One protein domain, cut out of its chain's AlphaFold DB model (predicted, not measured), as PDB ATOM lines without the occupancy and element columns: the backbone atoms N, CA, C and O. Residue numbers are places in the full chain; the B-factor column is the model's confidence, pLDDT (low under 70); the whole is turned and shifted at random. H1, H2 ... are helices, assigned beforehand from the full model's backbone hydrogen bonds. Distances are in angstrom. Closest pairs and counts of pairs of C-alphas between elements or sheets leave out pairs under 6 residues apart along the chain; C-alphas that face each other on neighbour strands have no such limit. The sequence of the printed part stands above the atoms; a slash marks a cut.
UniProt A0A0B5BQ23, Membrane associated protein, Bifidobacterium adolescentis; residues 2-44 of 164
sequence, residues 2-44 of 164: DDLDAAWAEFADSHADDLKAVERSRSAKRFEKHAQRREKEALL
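AT A GLANCE: This is residues 2 to 44 of the 164 residues of the protein "Membrane associated protein" of Bifidobacterium adolescentis (UniProt A0A0B5BQ23). Three helices joined end to end make a wide, open U that lies nearly flat: the short H2 is the base, and H1 and the longer H3 are two arms that spread away from each other with an empty space between them. There is no core, and neither arm folds back on the base. The printed part has 43 residues, with three named helices in the order H1, H2, H3 and no named strand, an all-helix class. It is extended, with a radius of gyration of the C-alphas of 14.8 A and spans of 41 by 25 by 8 A.

HOW THE PARTS SIT: H1, residues 2 to 14, and H2, residues 16 to 24, are close but not clearly touching; their closest C-alphas, those of Ala 12 and Leu 19, are 7.7 A apart. Their lines are about perpendicular, at 74 degrees. H2 and H3, residues 26 to 43, are also close but not clearly touching, and their closest C-alphas, those of Val 22 and Ala 28, are 6.5 A apart. These two run the same way at a steep tilt of 61 degrees. H1 and H3 are apart. In H1, H2 and H3 every O i to N i+4 pair is within hydrogen-bond range.

IN THESE COORDINATES: H1 begins at C-alpha 2, (152.438, 114.001, 215.483), and measures 18.4 A from first to last C-alpha. H2 measures 12.5 A and begins at C-alpha 16, (163.895, 130.725, 213.761). H3, the longest helix with 18 residues, measures 25.7 A and ends at C-alpha 43, (133.755, 143.153, 205.347).

THE WHOLE: The two C-alphas farthest apart, those of Asp 3 and Leu 44, are 41.2 A apart. The printed part has no cut. The links H1 to H2 and H2 to H3 are both tight, with 1 residue each. The mean pLDDT of the printed part is 83.8, and residues 41 to 44 are under 70.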
ATOM      1  N   ASP A   2     151.391 113.543 214.555       73.69
ATOM      2  CA  ASP A   2     152.438 114.001 215.483       73.69
ATOM      3  C   ASP A   2     153.865 114.084 214.901       73.69
ATOM      4  O   ASP A   2     154.599 115.013 215.223       73.69
ATOM      5  N   ASP A   3     154.257 113.181 213.991       80.69
ATOM      6  CA  ASP A   3     155.603 113.211 213.384       80.69
ATOM      7  C   ASP A   3     155.824 114.417 212.459       80.69
ATOM      8  O   ASP A   3     156.938 114.925 212.332       80.69
ATOM      9  N   LEU A   4     154.756 114.883 211.802       84.19
ATOM     10  CA  LEU A   4     154.821 116.038 210.913       84.19
ATOM     11  C   LEU A   4     154.958 117.317 211.739       84.19
ATOM     12  O   LEU A   4     155.804 118.148 211.430       84.19
ATOM     13  N   ASP A   5     154.175 117.440 212.810       88.50
ATOM     14  CA  ASP A   5     154.239 118.581 213.724       88.50
ATOM     15  C   ASP A   5     155.591 118.643 214.455       88.50
ATOM     16  O   ASP A   5     156.154 119.727 214.614       88.50
ATOM     17  N   ALA A   6     156.164 117.490 214.821       88.00
ATOM     18  CA  ALA A   6     157.506 117.401 215.396       88.00
ATOM     19  C   ALA A   6     158.599 117.831 214.399       88.00
ATOM     20  O   ALA A   6     159.456 118.648 214.743       88.00
ATOM     21  N   ALA A   7     158.538 117.351 213.152       86.88
ATOM     22  CA  ALA A   7     159.475 117.748 212.099       86.88
ATOM     23  C   ALA A   7     159.354 119.241 211.741       86.88
ATOM     24  O   ALA A   7     160.358 119.908 211.481       86.88
ATOM     25  N   TRP A   8     158.137 119.793 211.766       88.69
ATOM     26  CA  TRP A   8     157.910 121.228 211.590       88.69
ATOM     27  C   TRP A   8     158.459 122.056 212.745       88.69
ATOM     28  O   TRP A   8     159.024 123.119 212.497       88.69
ATOM     29  N   ALA A   9     158.315 121.593 213.988       88.88
ATOM     30  CA  ALA A   9     158.844 122.286 215.155       88.88
ATOM     31  C   ALA A   9     160.379 122.351 215.124       88.88
ATOM     32  O   ALA A   9     160.948 123.420 215.334       88.88
ATOM     33  N   GLU A  10     161.046 121.246 214.784       89.88
ATOM     34  CA  GLU A  10     162.506 121.199 214.626       89.88
ATOM     35  C   GLU A  10     162.990 122.091 213.467       89.88
ATOM     36  O   GLU A  10     163.978 122.821 213.586       89.88
ATOM     37  N   PHE A  11     162.259 122.106 212.348       89.81
ATOM     38  CA  PHE A  11     162.540 123.010 211.233       89.81
ATOM     39  C   PHE A  11     162.367 124.489 211.623       89.81
ATOM     40  O   PHE A  11     163.227 125.315 211.317       89.81
ATOM     41  N   ALA A  12     161.277 124.830 212.313       89.50
ATOM     42  CA  ALA A  12     160.988 126.195 212.737       89.50
ATOM     43  C   ALA A  12     161.994 126.707 213.776       89.50
ATOM     44  O   ALA A  12     162.350 127.883 213.734       89.50
ATOM     45  N   ASP A  13     162.471 125.836 214.668       90.00
ATOM     46  CA  ASP A  13     163.492 126.182 215.659       90.00
ATOM     47  C   ASP A  13     164.864 126.383 214.998       90.00
ATOM     48  O   ASP A  13     165.509 127.414 215.188       90.00
ATOM     49  N   SER A  14     165.265 125.463 214.111       89.88
ATOM     50  CA  SER A  14     166.528 125.576 213.361       89.88
ATOM     51  C   SER A  14     166.583 126.778 212.408       89.88
ATOM     52  O   SER A  14     167.668 127.292 212.148       89.88
ATOM     53  N   HIS A  15     165.434 127.261 211.920       89.19
ATOM     54  CA  HIS A  15     165.327 128.418 211.020       89.19
ATOM     55  C   HIS A  15     164.662 129.637 211.686       89.19
ATOM     56  O   HIS A  15     164.180 130.542 210.999       89.19
ATOM     57  N   ALA A  16     164.634 129.699 213.022       88.88
ATOM     58  CA  ALA A  16     163.895 130.725 213.761       88.88
ATOM     59  C   ALA A  16     164.338 132.160 213.423       88.88
ATOM     60  O   ALA A  16     163.511 133.074 213.352       88.88
ATOM     61  N   ASP A  17     165.634 132.374 213.201       87.94
ATOM     62  CA  ASP A  17     166.174 133.701 212.892       87.94
ATOM     63  C   ASP A  17     165.880 134.133 211.451       87.94
ATOM     64  O   ASP A  17     165.517 135.291 211.218       87.94
ATOM     65  N   ASP A  18     165.926 133.200 210.501       86.56
ATOM     66  CA  ASP A  18     165.546 133.452 209.110       86.56
ATOM     67  C   ASP A  18     164.046 133.747 208.994       86.56
ATOM     68  O   ASP A  18     163.644 134.681 208.296       86.56
ATOM     69  N   LEU A  19     163.206 133.031 209.750       86.38
ATOM     70  CA  LEU A  19     161.767 133.299 209.820       86.38
ATOM     71  C   LEU A  19     161.476 134.692 210.400       86.38
ATOM     72  O   LEU A  19     160.682 135.436 209.819       86.38
ATOM     73  N   LYS A  20     162.177 135.112 211.465       85.19
ATOM     74  CA  LYS A  20     162.079 136.484 212.008       85.19
ATOM     75  C   LYS A  20     162.563 137.544 211.015       85.19
ATOM     76  O   LYS A  20     162.028 138.657 210.976       85.19
ATOM     77  N   ALA A  21     163.584 137.239 210.216       87.25
ATOM     78  CA  ALA A  21     164.072 138.139 209.174       87.25
ATOM     79  C   ALA A  21     163.046 138.294 208.040       87.25
ATOM     80  O   ALA A  21     162.791 139.414 207.584       87.25
ATOM     81  N   VAL A  22     162.403 137.195 207.634       83.25
ATOM     82  CA  VAL A  22     161.312 137.195 206.651       83.25
ATOM     83  C   VAL A  22     160.099 137.950 207.188       83.25
ATOM     84  O   VAL A  22     159.566 138.791 206.471       83.25
ATOM     85  N   GLU A  23     159.711 137.760 208.446       81.75
ATOM     86  CA  GLU A  23     158.612 138.494 209.089       81.75
ATOM     87  C   GLU A  23     158.848 140.016 209.071       81.75
ATOM     88  O   GLU A  23     157.963 140.809 208.744       81.75
ATOM     89  N   ARG A  24     160.086 140.453 209.335       84.69
ATOM     90  CA  ARG A  24     160.458 141.879 209.313       84.69
ATOM     91  C   ARG A  24     160.692 142.433 207.910       84.69
ATOM     92  O   ARG A  24     160.839 143.655 207.753       84.69
ATOM     93  N   SER A  25     160.728 141.570 206.898       87.94
ATOM     94  CA  SER A  25     161.011 141.946 205.520       87.94
ATOM     95  C   SER A  25     159.914 142.830 204.921       87.94
ATOM     96  O   SER A  25     158.759 142.889 205.355       87.94
ATOM     97  N   ARG A  26     160.279 143.553 203.859       85.38
ATOM     98  CA  ARG A  26     159.343 144.432 203.145       85.38
ATOM     99  C   ARG A  26     158.253 143.645 202.414       85.38
ATOM    100  O   ARG A  26     157.184 144.203 202.186       85.38
ATOM    101  N   SER A  27     158.518 142.397 202.024       84.19
ATOM    102  CA  SER A  27     157.537 141.525 201.373       84.19
ATOM    103  C   SER A  27     156.484 141.050 202.369       84.19
ATOM    104  O   SER A  27     155.304 141.233 202.084       84.19
ATOM    105  N   ALA A  28     156.870 140.562 203.553       85.62
ATOM    106  CA  ALA A  28     155.919 140.134 204.587       85.62
ATOM    107  C   ALA A  28     154.960 141.261 205.001       85.62
ATOM    108  O   ALA A  28     153.745 141.089 204.951       85.62
ATOM    109  N   LYS A  29     155.481 142.471 205.241       86.88
ATOM    110  CA  LYS A  29     154.649 143.658 205.525       86.88
ATOM    111  C   LYS A  29     153.679 144.011 204.393       86.88
ATOM    112  O   LYS A  29     152.592 144.535 204.634       86.88
ATOM    113  N   ARG A  30     154.064 143.774 203.133       88.25
ATOM    114  CA  ARG A  30     153.179 143.988 201.974       88.25
ATOM    115  C   ARG A  30     152.090 142.924 201.896       88.25
ATOM    116  O   ARG A  30     150.959 143.280 201.576       88.25
ATOM    117  N   PHE A  31     152.414 141.670 202.204       87.94
ATOM    118  CA  PHE A  31     151.439 140.584 202.274       87.94
ATOM    119  C   PHE A  31     150.431 140.805 203.395       87.94
ATOM    120  O   PHE A  31     149.237 140.734 203.131       87.94
ATOM    121  N   GLU A  32     150.880 141.185 204.590       87.88
ATOM    122  CA  GLU A  32     149.999 141.522 205.712       87.88
ATOM    123  C   GLU A  32     149.053 142.675 205.346       87.88
ATOM    124  O   GLU A  32     147.838 142.572 205.495       87.88
ATOM    125  N   LYS A  33     149.582 143.751 204.747       89.81
ATOM    126  CA  LYS A  33     148.762 144.875 204.276       89.81
ATOM    127  C   LYS A  33     147.764 144.465 203.188       89.81
ATOM    128  O   LYS A  33     146.681 145.040 203.110       89.81
ATOM    129  N   HIS A  34     148.128 143.519 202.325       88.50
ATOM    130  CA  HIS A  34     147.242 143.000 201.285       88.50
ATOM    131  C   HIS A  34     146.156 142.088 201.870       88.50
ATOM    132  O   HIS A  34     144.999 142.209 201.481       88.50
ATOM    133  N   ALA A  35     146.497 141.235 202.837       86.44
ATOM    134  CA  ALA A  35     145.544 140.404 203.568       86.44
ATOM    135  C   ALA A  35     144.539 141.269 204.343       86.44
ATOM    136  O   ALA A  35     143.339 141.122 204.148       86.44
ATOM    137  N   GLN A  36     145.010 142.279 205.081       84.69
ATOM    138  CA  GLN A  36     144.139 143.235 205.777       84.69
ATOM    139  C   GLN A  36     143.233 144.027 204.823       84.69
ATOM    140  O   GLN A  36     142.124 144.405 205.193       84.69
ATOM    141  N   ARG A  37     143.685 144.322 203.595       83.19
ATOM    142  CA  ARG A  37     142.831 144.946 202.569       83.19
ATOM    143  C   ARG A  37     141.750 143.991 202.089       83.19
ATOM    144  O   ARG A  37     140.602 144.399 202.045       83.19
ATOM    145  N   ARG A  38     142.101 142.736 201.810       80.31
ATOM    146  CA  ARG A  38     141.152 141.690 201.404       80.31
ATOM    147  C   ARG A  38     140.111 141.410 202.488       80.31
ATOM    148  O   ARG A  38     138.946 141.259 202.163       80.31
ATOM    149  N   GLU A  39     140.507 141.389 203.757       76.81
ATOM    150  CA  GLU A  39     139.574 141.242 204.882       76.81
ATOM    151  C   GLU A  39     138.639 142.449 205.002       76.81
ATOM    152  O   GLU A  39     137.441 142.279 205.188       76.81
ATOM    153  N   LYS A  40     139.152 143.672 204.823       75.75
ATOM    154  CA  LYS A  40     138.318 144.884 204.808       75.75
ATOM    155  C   LYS A  40     137.394 144.955 203.596       75.75
ATOM    156  O   LYS A  40     136.274 145.417 203.737       75.75
ATOM    157  N   GLU A  41     137.842 144.497 202.433       66.44
ATOM    158  CA  GLU A  41     137.026 144.365 201.220       66.44
ATOM    159  C   GLU A  41     135.949 143.284 201.388       66.44
ATOM    160  O   GLU A  41     134.830 143.468 200.931       66.44
ATOM    161  N   ALA A  42     136.255 142.189 202.087       66.50
ATOM    162  CA  ALA A  42     135.281 141.152 202.418       66.50
ATOM    163  C   ALA A  42     134.259 141.617 203.471       66.50
ATOM    164  O   ALA A  42     133.108 141.199 203.417       66.50
ATOM    165  N   LEU A  43     134.662 142.490 204.402       61.19
ATOM    166  CA  LEU A  43     133.755 143.153 205.347       61.19
ATOM    167  C   LEU A  43     132.938 144.276 204.686       61.19
ATOM    168  O   LEU A  43     131.816 144.527 205.102       61.19
ATOM    169  N   LEU A  44     133.462 144.912 203.636       58.81
ATOM    170  CA  LEU A  44     132.728 145.799 202.722       58.81
ATOM    171  C   LEU A  44     131.999 144.973 201.648       58.81
ATOM    172  O   LEU A  44     132.102 145.249 200.450       58.81
TER     173      LEU A  44